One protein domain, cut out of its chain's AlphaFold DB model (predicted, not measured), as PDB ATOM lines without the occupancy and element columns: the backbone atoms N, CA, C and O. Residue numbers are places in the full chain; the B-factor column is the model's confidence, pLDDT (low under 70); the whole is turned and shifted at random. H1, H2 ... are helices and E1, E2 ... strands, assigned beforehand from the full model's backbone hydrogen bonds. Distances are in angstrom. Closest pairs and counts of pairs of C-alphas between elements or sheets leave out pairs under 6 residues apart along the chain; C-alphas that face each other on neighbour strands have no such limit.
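AT A GLANCE: This is residues 5 to 90 of the 90 residues of an uncharacterized protein of Spirosoma sp. CJU-R4 (UniProt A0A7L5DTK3). Two small antiparallel sheets of three strands each stand loosely and only partly face to face, with E3 of the first sheet nearest to E5 and E6 of the second. The short helix H2 lies at one end between the sheets, the long loop of residues 54 to 68 swings round the other end, and the short helix H1 lies beyond the first sheet. The printed part has 86 residues, in the order E1 H1 E2 E3 H2 E4 E5 E6; the sheets run E1 - E2 - E3 and E4 - E5 - E6. The class is mostly strand, and the whole is only just compact, close to loose, with a radius of gyration of the C-alphas of 14.2 A and spans of 39 by 31 by 18 A.

HOW THE PARTS SIT: Start at E1, residues 5 to 7, antiparallel to E2, residues 21 to 28; N 6 and O 25 are 2.8 A apart, within hydrogen-bond range. H1, residues 12 to 15, is only just on this sheet, with 5 pairs of C-alphas within 10 A, and only grazes it with residues 12 to 14. E2 forms a hairpin with E3, residues 31 to 39, at 160 degrees between directions; look at N 24 and O 36, 2.9 A. H2, residues 41 to 44, follows. The second sheet is a meander, each strand the antiparallel neighbour of the one before: E4, residues 50 to 53, E5, residues 69 to 74, and E6, residues 80 to 85. In the hairpin E4 and E5, N 52 and O 70 are 2.9 A apart; in the hairpin E5 and E6, N 83 and O 71 are 2.9 A apart. H2 is only just on this sheet, with 5 pairs of C-alphas within 10 A, and only grazes it with residue 44. Between the sheets, E3 and E6 are near each other, and the closest C-alphas of E3 and E5, Gln 37 and Tyr 70, are 7.9 A apart. H1 and H2 are too short for any O i to N i+4 pair.

IN THESE COORDINATES: Find C-alpha 5 at (7.320, 25.048, 11.403), where E1 begins; it spans 6.5 A, and H1 spans 5.1 A. E2 runs 22.7 A from C-alpha 21 at (7.681, 33.034, 23.496), and E3 runs 23.9 A. H2 spans 5.0 A, E4 10.2 A and E5 16.9 A. E6 runs 15.0 A to C-alpha 85 at (21.569, 39.790, 18.248).

THE WHOLE: The C-alphas farthest apart, those of Asp 29 and Thr 76, are 43.6 A apart. The printed part has no cut. The link E4 to E5, of 15 residues, is long; the others are tight. Look also at residues 65 to 66, which pair antiparallel with residues 88 to 89. The mean pLDDT of the printed part is 95.3, and no printed residue is under 70.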
ATOM      1  N   HIS A   5       6.826  24.243  10.287       94.38
ATOM      2  CA  HIS A   5       7.320  25.048  11.403       94.38
ATOM      3  C   HIS A   5       8.009  24.115  12.390       94.38
ATOM      4  O   HIS A   5       7.400  23.174  12.901       94.38
ATOM      5  N   TRP A   6       9.286  24.371  12.630       93.88
ATOM      6  CA  TRP A   6      10.143  23.574  13.490       93.88
ATOM      7  C   TRP A   6      10.352  24.318  14.798       93.88
ATOM      8  O   TRP A   6      10.916  25.413  14.814       93.88
ATOM      9  N   VAL A   7       9.903  23.702  15.885       93.38
ATOM     10  CA  VAL A   7      10.029  24.210  17.251       93.38
ATOM     11  C   VAL A   7      10.932  23.288  18.061       93.38
ATOM     12  O   VAL A   7      11.033  22.087  17.800       93.38
ATOM     13  N   ASP A   8      11.595  23.851  19.061       93.00
ATOM     14  CA  ASP A   8      12.341  23.079  20.042       93.00
ATOM     15  C   ASP A   8      11.389  22.234  20.906       93.00
ATOM     16  O   ASP A   8      10.632  22.740  21.727       93.00
ATOM     17  N   VAL A   9      11.458  20.910  20.761       92.69
ATOM     18  CA  VAL A   9      10.607  19.964  21.510       92.69
ATOM     19  C   VAL A   9      10.836  20.001  23.024       92.69
ATOM     20  O   VAL A   9      10.061  19.437  23.795       92.69
ATOM     21  N   THR A  10      11.916  20.643  23.474       92.69
ATOM     22  CA  THR A  10      12.192  20.826  24.898       92.69
ATOM     23  C   THR A  10      11.514  22.058  25.493       92.69
ATOM     24  O   THR A  10      11.557  22.196  26.723       92.69
ATOM     25  N   SER A  11      10.877  22.899  24.669       91.50
ATOM     26  CA  SER A  11      10.255  24.145  25.102       91.50
ATOM     27  C   SER A  11       9.108  23.922  26.102       91.50
ATOM     28  O   SER A  11       8.414  22.899  26.037       91.50
ATOM     29  N   PRO A  12       8.906  24.842  27.066       92.69
ATOM     30  CA  PRO A  12       7.939  24.660  28.151       92.69
ATOM     31  C   PRO A  12       6.493  24.471  27.678       92.69
ATOM     32  O   PRO A  12       5.745  23.717  28.300       92.69
ATOM     33  N   GLU A  13       6.102  25.116  26.579       92.75
ATOM     34  CA  GLU A  13       4.752  25.049  26.014       92.75
ATOM     35  C   GLU A  13       4.357  23.637  25.573       92.75
ATOM     36  O   GLU A  13       3.186  23.270  25.622       92.75
ATOM     37  N   LEU A  14       5.340  22.800  25.234       94.31
ATOM     38  CA  LEU A  14       5.132  21.397  24.872       94.31
ATOM     39  C   LEU A  14       5.141  20.460  26.089       94.31
ATOM     40  O   LEU A  14       4.979  19.250  25.948       94.31
ATOM     41  N   LYS A  15       5.323  21.014  27.293       94.81
ATOM     42  CA  LYS A  15       5.376  20.294  28.575       94.81
ATOM     43  C   LYS A  15       4.277  20.736  29.546       94.81
ATOM     44  O   LYS A  15       4.367  20.460  30.738       94.81
ATOM     45  N   GLY A  16       3.240  21.410  29.044       93.81
ATOM     46  CA  GLY A  16       2.069  21.829  29.821       93.81
ATOM     47  C   GLY A  16       2.137  23.248  30.394       93.81
ATOM     48  O   GLY A  16       1.175  23.680  31.026       93.81
ATOM     49  N   SER A  17       3.223  23.993  30.162       95.00
ATOM     50  CA  SER A  17       3.270  25.417  30.509       95.00
ATOM     51  C   SER A  17       2.520  26.265  29.472       95.00
ATOM     52  O   SER A  17       2.437  25.881  28.306       95.00
ATOM     53  N   PRO A  18       1.997  27.447  29.841       94.75
ATOM     54  CA  PRO A  18       1.467  28.391  28.864       94.75
ATOM     55  C   PRO A  18       2.540  28.843  27.865       94.75
ATOM     56  O   PRO A  18       3.687  29.082  28.242       94.75
ATOM     57  N   PHE A  19       2.146  29.022  26.604       96.25
ATOM     58  CA  PHE A  19       3.001  29.629  25.587       96.25
ATOM     59  C   PHE A  19       3.240  31.115  25.894       96.25
ATOM     60  O   PHE A  19       2.289  31.874  26.092       96.25
ATOM     61  N   THR A  20       4.506  31.536  25.913       96.62
ATOM     62  CA  THR A  20       4.913  32.935  26.127       96.62
ATOM     63  C   THR A  20       5.710  33.460  24.946       96.62
ATOM     64  O   THR A  20       5.298  34.438  24.321       96.62
ATOM     65  N   GLU A  21       6.818  32.796  24.642       96.06
ATOM     66  CA  GLU A  21       7.681  33.034  23.496       96.06
ATOM     67  C   GLU A  21       8.373  31.734  23.084       96.06
ATOM     68  O   GLU A  21       8.566  30.844  23.914       96.06
ATOM     69  N   THR A  22       8.700  31.611  21.800       95.69
ATOM     70  CA  THR A  22       9.499  30.503  21.276       95.69
ATOM     71  C   THR A  22      10.184  30.941  19.984       95.69
ATOM     72  O   THR A  22       9.652  31.758  19.222       95.69
ATOM     73  N   PHE A  23      11.369  30.395  19.728       96.44
ATOM     74  CA  PHE A  23      12.085  30.611  18.475       96.44
ATOM     75  C   PHE A  23      11.841  29.426  17.546       96.44
ATOM     76  O   PHE A  23      12.070  28.280  17.940       96.44
ATOM     77  N   ILE A  24      11.413  29.695  16.315       95.94
ATOM     78  CA  ILE A  24      11.121  28.664  15.322       95.94
ATOM     79  C   ILE A  24      11.918  28.853  14.038       95.94
ATOM     80  O   ILE A  24      12.342  29.955  13.676       95.94
ATOM     81  N   PHE A  25      12.055  27.749  13.314       95.69
ATOM     82  CA  PHE A  25      12.529  27.739  11.940       95.69
ATOM     83  C   PHE A  25      11.395  27.342  11.011       95.69
ATOM     84  O   PHE A  25      10.606  26.449  11.315       95.69
ATOM     85  N   GLY A  26      11.349  27.970   9.847       95.38
ATOM     86  CA  GLY A  26      10.419  27.632   8.785       95.38
ATOM     87  C   GLY A  26      11.109  26.947   7.630       95.38
ATOM     88  O   GLY A  26      12.178  27.395   7.212       95.38
ATOM     89  N   SER A  27      10.491  25.912   7.064       94.88
ATOM     90  CA  SER A  27      10.975  25.326   5.816       94.88
ATOM     91  C   SER A  27       9.876  25.054   4.805       94.88
ATOM     92  O   SER A  27       8.785  24.600   5.154       94.88
ATOM     93  N   TYR A  28      10.222  25.200   3.536       95.00
ATOM     94  CA  TYR A  28       9.391  24.805   2.411       95.00
ATOM     95  C   TYR A  28      10.274  24.200   1.318       95.00
ATOM     96  O   TYR A  28      11.375  24.690   1.083       95.00
ATOM     97  N   ASP A  29       9.804  23.126   0.677       93.56
ATOM     98  CA  ASP A  29      10.520  22.457  -0.423       93.56
ATOM     99  C   ASP A  29      11.989  22.115  -0.077       93.56
ATOM    100  O   ASP A  29      12.932  22.438  -0.798       93.56
ATOM    101  N   GLY A  30      12.196  21.539   1.114       90.38
ATOM    102  CA  GLY A  30      13.518  21.140   1.612       90.38
ATOM    103  C   GLY A  30      14.467  22.292   1.972       90.38
ATOM    104  O   GLY A  30      15.622  22.034   2.304       90.38
ATOM    105  N   LYS A  31      14.011  23.549   1.927       92.69
ATOM    106  CA  LYS A  31      14.828  24.742   2.198       92.69
ATOM    107  C   LYS A  31      14.340  25.464   3.440       92.69
ATOM    108  O   LYS A  31      13.135  25.617   3.626       92.69
ATOM    109  N   VAL A  32      15.266  25.953   4.264       93.06
ATOM    110  CA  VAL A  32      14.923  26.855   5.374       93.06
ATOM    111  C   VAL A  32      14.608  28.227   4.787       93.06
ATOM    112  O   VAL A  32      15.443  28.820   4.109       93.06
ATOM    113  N   THR A  33      13.399  28.721   5.032       93.62
ATOM    114  CA  THR A  33      12.876  29.951   4.424       93.62
ATOM    115  C   THR A  33      12.766  31.107   5.404       93.62
ATOM    116  O   THR A  33      12.781  32.255   4.973       93.62
ATOM    117  N   PHE A  34      12.652  30.832   6.707       93.56
ATOM    118  CA  PHE A  34      12.572  31.882   7.721       93.56
ATOM    119  C   PHE A  34      13.036  31.413   9.101       93.56
ATOM    120  O   PHE A  34      13.112  30.218   9.391       93.56
ATOM    121  N   TRP A  35      13.367  32.402   9.924       94.94
ATOM    122  CA  TRP A  35      13.737  32.298  11.330       94.94
ATOM    123  C   TRP A  35      12.849  33.296  12.066       94.94
ATOM    124  O   TRP A  35      12.817  34.464  11.677       94.94
ATOM    125  N   GLU A  36      12.108  32.861  13.078       95.25
ATOM    126  CA  GLU A  36      11.056  33.692  13.665       95.25
ATOM    127  C   GLU A  36      10.998  33.563  15.186       95.25
ATOM    128  O   GLU A  36      11.093  32.471  15.746       95.25
ATOM    129  N   GLN A  37      10.804  34.705  15.843       95.38
ATOM    130  CA  GLN A  37      10.441  34.791  17.251       95.38
ATOM    131  C   GLN A  37       8.926  34.933  17.347       95.38
ATOM    132  O   GLN A  37       8.382  35.997  17.051       95.38
ATOM    133  N   MET A  38       8.239  33.881  17.778       95.94
ATOM    134  CA  MET A  38       6.817  33.982  18.085       95.94
ATOM    135  C   MET A  38       6.659  34.395  19.542       95.94
ATOM    136  O   MET A  38       7.194  33.735  20.428       95.94
ATOM    137  N   ILE A  39       5.919  35.474  19.803       97.25
ATOM    138  CA  ILE A  39       5.758  36.041  21.146       97.25
ATOM    139  C   ILE A  39       4.287  36.382  21.387       97.25
ATOM    140  O   ILE A  39       3.622  36.991  20.548       97.25
ATOM    141  N   THR A  40       3.761  36.028  22.558       97.56
ATOM    142  CA  THR A  40       2.410  36.433  22.956       97.56
ATOM    143  C   THR A  40       2.364  37.896  23.388       97.56
ATOM    144  O   THR A  40       3.221  38.400  24.116       97.56
ATOM    145  N   ARG A  41       1.274  38.583  23.036       96.81
ATOM    146  CA  ARG A  41       1.030  39.953  23.506       96.81
ATOM    147  C   ARG A  41       0.914  40.039  25.031       96.81
ATOM    148  O   ARG A  41       1.298  41.050  25.611       96.81
ATOM    149  N   SER A  42       0.354  39.020  25.685       97.31
ATOM    150  CA  SER A  42       0.261  38.968  27.149       97.31
ATOM    151  C   SER A  42       1.636  38.952  27.803       97.31
ATOM    152  O   SER A  42       1.812  39.652  28.792       97.31
ATOM    153  N   TYR A  43       2.599  38.224  27.231       96.56
ATOM    154  CA  TYR A  43       3.972  38.218  27.720       96.56
ATOM    155  C   TYR A  43       4.649  39.576  27.513       96.56
ATOM    156  O   TYR A  43       5.209  40.117  28.454       96.56
ATOM    157  N   LEU A  44       4.507  40.202  26.340       96.38
ATOM    158  CA  LEU A  44       5.056  41.547  26.103       96.38
ATOM    159  C   LEU A  44       4.546  42.587  27.112       96.38
ATOM    160  O   LEU A  44       5.316  43.403  27.610       96.38
ATOM    161  N   LYS A  45       3.266  42.517  27.488       96.31
ATOM    162  CA  LYS A  45       2.667  43.422  28.482       96.31
ATOM    163  C   LYS A  45       3.248  43.301  29.892       96.31
ATOM    164  O   LYS A  45       2.997  44.192  30.696       96.31
ATOM    165  N   THR A  46       3.987  42.236  30.211       95.62
ATOM    166  CA  THR A  46       4.680  42.118  31.504       95.62
ATOM    167  C   THR A  46       6.039  42.821  31.507       95.62
ATOM    168  O   THR A  46       6.783  42.665  32.469       95.62
ATOM    169  N   SER A  47       6.384  43.541  30.433       95.69
ATOM    170  CA  SER A  47       7.678  44.205  30.236       95.69
ATOM    171  C   SER A  47       8.872  43.274  30.493       95.69
ATOM    172  O   SER A  47       9.728  43.578  31.328       95.69
ATOM    173  N   PRO A  48       8.929  42.103  29.828       94.94
ATOM    174  CA  PRO A  48       9.958  41.120  30.106       94.94
ATOM    175  C   PRO A  48      11.333  41.646  29.689       94.94
ATOM    176  O   PRO A  48      11.471  42.398  28.724       94.94
ATOM    177  N   THR A  49      12.364  41.195  30.401       96.19
ATOM    178  CA  THR A  49      13.747  41.250  29.920       96.19
ATOM    179  C   THR A  49      14.127  39.849  29.475       96.19
ATOM    180  O   THR A  49      14.211  38.936  30.297       96.19
ATOM    181  N   LEU A  50      14.305  39.674  28.168       97.12
ATOM    182  CA  LEU A  50      14.652  38.399  27.557       97.12
ATOM    183  C   LEU A  50      15.998  38.522  26.855       97.12
ATOM    184  O   LEU A  50      16.218  39.459  26.092       97.12
ATOM    185  N   ASP A  51      16.862  37.541  27.080       97.75
ATOM    186  CA  ASP A  51      18.091  37.355  26.321       97.75
ATOM    187  C   ASP A  51      18.411  35.852  26.255       97.75
ATOM    188  O   ASP A  51      18.794  35.236  27.254       97.75
ATOM    189  N   LYS A  52      18.202  35.239  25.085       96.81
ATOM    190  CA  LYS A  52      18.311  33.788  24.885       96.81
ATOM    191  C   LYS A  52      19.196  33.436  23.699       96.81
ATOM    192  O   LYS A  52      19.204  34.107  22.671       96.81
ATOM    193  N   GLN A  53      19.924  32.326  23.832       97.12
ATOM    194  CA  GLN A  53      20.642  31.717  22.713       97.12
ATOM    195  C   GLN A  53      19.660  31.031  21.762       97.12
ATOM    196  O   GLN A  53      18.733  30.349  22.200       97.12
ATOM    197  N   ILE A  54      19.906  31.171  20.462       96.19
ATOM    198  CA  ILE A  54      19.198  30.408  19.433       96.19
ATOM    199  C   ILE A  54      19.835  29.015  19.356       96.19
ATOM    200  O   ILE A  54      21.061  28.885  19.334       96.19
ATOM    201  N   LYS A  55      19.020  27.956  19.290       94.19
ATOM    202  CA  LYS A  55      19.509  26.610  18.958       94.19
ATOM    203  C   LYS A  55      19.826  26.555  17.464       94.19
ATOM    204  O   LYS A  55      18.940  26.363  16.641       94.19
ATOM    205  N   LEU A  56      21.088  26.799  17.127       92.75
ATOM    206  CA  LEU A  56      21.547  26.969  15.751       92.75
ATOM    207  C   LEU A  56      21.767  25.634  15.022       92.75
ATOM    208  O   LEU A  56      22.207  24.664  15.645       92.75
ATOM    209  N   PRO A  57      21.551  25.588  13.695       91.31
ATOM    210  CA  PRO A  57      21.944  24.443  12.888       91.31
ATOM    211  C   PRO A  57      23.473  24.340  12.787       91.31
ATOM    212  O   PRO A  57      24.198  25.337  12.871       91.31
ATOM    213  N   ALA A  58      23.963  23.122  12.555       91.12
ATOM    214  CA  ALA A  58      25.385  22.867  12.323       91.12
ATOM    215  C   ALA A  58      25.859  23.338  10.935       91.12
ATOM    216  O   ALA A  58      27.043  23.609  10.748       91.12
ATOM    217  N   GLN A  59      24.945  23.432   9.964       92.38
ATOM    218  CA  GLN A  59      25.226  23.824   8.584       92.38
ATOM    219  C   GLN A  59      24.171  24.802   8.069       92.38
ATOM    220  O   GLN A  59      23.013  24.758   8.484       92.38
ATOM    221  N   TYR A  60      24.589  25.672   7.151       94.56
ATOM    222  CA  TYR A  60      23.779  26.761   6.618       94.56
ATOM    223  C   TYR A  60      23.678  26.620   5.104       94.56
ATOM    224  O   TYR A  60      24.667  26.361   4.425       94.56
ATOM    225  N   GLN A  61      22.465  26.788   4.578       91.75
ATOM    226  CA  GLN A  61      22.203  26.667   3.143       91.75
ATOM    227  C   GLN A  61      22.851  27.803   2.340       91.75
ATOM    228  O   GLN A  61      23.194  27.629   1.171       91.75
ATOM    229  N   THR A  62      22.988  28.982   2.941       92.88
ATOM    230  CA  THR A  62      23.522  30.177   2.288       92.88
ATOM    231  C   THR A  62      24.569  30.813   3.198       92.88
ATOM    232  O   THR A  62      24.322  30.921   4.396       92.88
ATOM    233  N   PRO A  63      25.735  31.228   2.677       95.62
ATOM    234  CA  PRO A  63      26.701  31.970   3.473       95.62
ATOM    235  C   PRO A  63      26.141  33.331   3.881       95.62
ATOM    236  O   PRO A  63      25.513  34.018   3.074       95.62
ATOM    237  N   GLY A  64      26.398  33.756   5.113       95.81
ATOM    238  CA  GLY A  64      25.835  35.010   5.602       95.81
ATOM    239  C   GLY A  64      26.116  35.291   7.067       95.81
ATOM    240  O   GLY A  64      26.832  34.555   7.743       95.81
ATOM    241  N   TYR A  65      25.548  36.392   7.552       97.00
ATOM    242  CA  TYR A  65      25.535  36.718   8.970       97.00
ATOM    243  C   TYR A  65      24.239  36.205   9.582       97.00
ATOM    244  O   TYR A  65      23.154  36.620   9.178       97.00
ATOM    245  N   TYR A  66      24.365  35.330  10.573       97.19
ATOM    246  CA  TYR A  66      23.233  34.723  11.264       97.19
ATOM    247  C   TYR A  66      23.224  35.139  12.731       97.19
ATOM    248  O   TYR A  66      24.293  35.135  13.353       97.19
ATOM    249  N   PRO A  67      22.057  35.492  13.297       97.62
ATOM    250  CA  PRO A  67      21.963  35.834  14.707       97.62
ATOM    251  C   PRO A  67      22.257  34.600  15.551       97.62
ATOM    252  O   PRO A  67      21.909  33.480  15.180       97.62
ATOM    253  N   THR A  68      22.887  34.800  16.701       97.75
ATOM    254  CA  THR A  68      23.124  33.711  17.666       97.75
ATOM    255  C   THR A  68      22.266  33.852  18.914       97.75
ATOM    256  O   THR A  68      22.166  32.915  19.712       97.75
ATOM    257  N   ARG A  69      21.623  35.011  19.072       98.19
ATOM    258  CA  ARG A  69      20.774  35.351  20.205       98.19
ATOM    259  C   ARG A  69      19.532  36.099  19.748       98.19
ATOM    260  O   ARG A  69      19.513  36.686  18.666       98.19
ATOM    261  N   TYR A  70      18.522  36.085  20.597       97.88
ATOM    262  CA  TYR A  70      17.349  36.930  20.471       97.88
ATOM    263  C   TYR A  70      16.951  37.487  21.831       97.88
ATOM    264  O   TYR A  70      17.261  36.888  22.869       97.88
ATOM    265  N   GLY A  71      16.278  38.631  21.825       97.88
ATOM    266  CA  GLY A  71      15.963  39.330  23.055       97.88
ATOM    267  C   GLY A  71      14.733  40.215  22.980       97.88
ATOM    268  O   GLY A  71      14.209  40.528  21.913       97.88
ATOM    269  N   ILE A  72      14.279  40.601  24.169       98.12
ATOM    270  CA  ILE A  72      13.216  41.578  24.383       98.12
ATOM    271  C   ILE A  72      13.715  42.548  25.445       98.12
ATOM    272  O   ILE A  72      14.139  42.124  26.526       98.12
ATOM    273  N   ARG A  73      13.669  43.842  25.135       96.38
ATOM    274  CA  ARG A  73      14.057  44.924  26.046       96.38
ATOM    275  C   ARG A  73      12.932  45.940  26.109       96.38
ATOM    276  O   ARG A  73      12.348  46.270  25.087       96.38
ATOM    277  N   THR A  74      12.625  46.425  27.308       95.44
ATOM    278  CA  THR A  74      11.687  47.539  27.490       95.44
ATOM    279  C   THR A  74      12.494  48.800  27.775       95.44
ATOM    280  O   THR A  74      13.304  48.818  28.702       95.44
ATOM    281  N   ASN A  75      12.289  49.829  26.962       94.25
ATOM    282  CA  ASN A  75      12.965  51.114  27.057       94.25
ATOM    283  C   ASN A  75      12.308  52.008  28.118       94.25
ATOM    284  O   ASN A  75      11.197  51.751  28.588       94.25
ATOM    285  N   THR A  76      12.996  53.082  28.507       93.94
ATOM    286  CA  THR A  76      12.525  54.013  29.547       93.94
ATOM    287  C   THR A  76      11.237  54.746  29.172       93.94
ATOM    288  O   THR A  76      10.482  55.135  30.059       93.94
ATOM    289  N   ASP A  77      10.965  54.910  27.878       94.88
ATOM    290  CA  ASP A  77       9.736  55.501  27.336       94.88
ATOM    291  C   ASP A  77       8.577  54.492  27.200       94.88
ATOM    292  O   ASP A  77       7.491  54.847  26.741       94.88
ATOM    293  N   GLY A  78       8.792  53.236  27.604       91.69
ATOM    294  CA  GLY A  78       7.816  52.155  27.504       91.69
ATOM    295  C   GLY A  78       7.749  51.478  26.134       91.69
ATOM    296  O   GLY A  78       6.973  50.532  25.979       91.69
ATOM    297  N   SER A  79       8.548  51.907  25.148       96.00
ATOM    298  CA  SER A  79       8.721  51.155  23.902       96.00
ATOM    299  C   SER A  79       9.435  49.824  24.165       96.00
ATOM    300  O   SER A  79      10.126  49.657  25.173       96.00
ATOM    301  N   GLN A  80       9.231  48.844  23.283       96.94
ATOM    302  CA  GLN A  80       9.847  47.525  23.409       96.94
ATOM    303  C   GLN A  80      10.629  47.174  22.149       96.94
ATOM    304  O   GLN A  80      10.070  47.185  21.053       96.94
ATOM    305  N   ASP A  81      11.890  46.798  22.336       97.44
ATOM    306  CA  ASP A  81      12.755  46.284  21.283       97.44
ATOM    307  C   ASP A  81      12.695  44.758  21.284       97.44
ATOM    308  O   ASP A  81      12.950  44.120  22.308       97.44
ATOM    309  N   ILE A  82      12.377  44.178  20.128       97.50
ATOM    310  CA  ILE A  82      12.418  42.734  19.880       97.50
ATOM    311  C   ILE A  82      13.573  42.492  18.911       97.50
ATOM    312  O   ILE A  82      13.521  42.927  17.759       97.50
ATOM    313  N   THR A  83      14.637  41.850  19.385       97.69
ATOM    314  CA  THR A  83      15.939  41.871  18.712       97.69
ATOM    315  C   THR A  83      16.390  40.493  18.257       97.69
ATOM    316  O   THR A  83      16.094  39.464  18.864       97.69
ATOM    317  N   LEU A  84      17.142  40.489  17.159       97.88
ATOM    318  CA  LEU A  84      18.064  39.426  16.786       97.88
ATOM    319  C   LEU A  84      19.465  39.991  17.004       97.88
ATOM    320  O   LEU A  84      19.752  41.087  16.533       97.88
ATOM    321  N   ASP A  85      20.314  39.263  17.719       97.75
ATOM    322  CA  ASP A  85      21.569  39.790  18.248       97.75
ATOM    323  C   ASP A  85      22.759  38.865  17.958       97.75
ATOM    324  O   ASP A  85      22.625  37.686  17.601       97.75
ATOM    325  N   SER A  86      23.959  39.420  18.163       97.75
ATOM    326  CA  SER A  86      25.233  38.689  18.140       97.75
ATOM    327  C   SER A  86      25.453  37.911  16.837       97.75
ATOM    328  O   SER A  86      25.685  36.702  16.849       97.75
ATOM    329  N   PHE A  87      25.357  38.607  15.705       98.00
ATOM    330  CA  PHE A  87      25.497  37.999  14.386       98.00
ATOM    331  C   PHE A  87      26.904  37.447  14.143       98.00
ATOM    332  O   PHE A  87      27.906  38.119  14.387       98.00
ATOM    333  N   VAL A  88      26.976  36.234  13.596       97.44
ATOM    334  CA  VAL A  88      28.229  35.560  13.231       97.44
ATOM    335  C   VAL A  88      28.202  35.136  11.773       97.44
ATOM    336  O   VAL A  88      27.160  34.741  11.249       97.44
ATOM    337  N   LYS A  89      29.364  35.195  11.119       96.81
ATOM    338  CA  LYS A  89      29.518  34.698   9.752       96.81
ATOM    339  C   LYS A  89      29.463  33.163   9.746       96.81
ATOM    340  O   LYS A  89      30.125  32.519  10.571       96.81
ATOM    341  N   ARG A  90      28.665  32.599   8.843       93.56
ATOM    342  CA  ARG A  90      28.493  31.161   8.607       93.56
ATOM    343  C   ARG A  90      28.524  30.853   7.119       93.56
ATOM    344  O   ARG A  90      28.247  31.786   6.328       93.56
TER     345      ARG A  90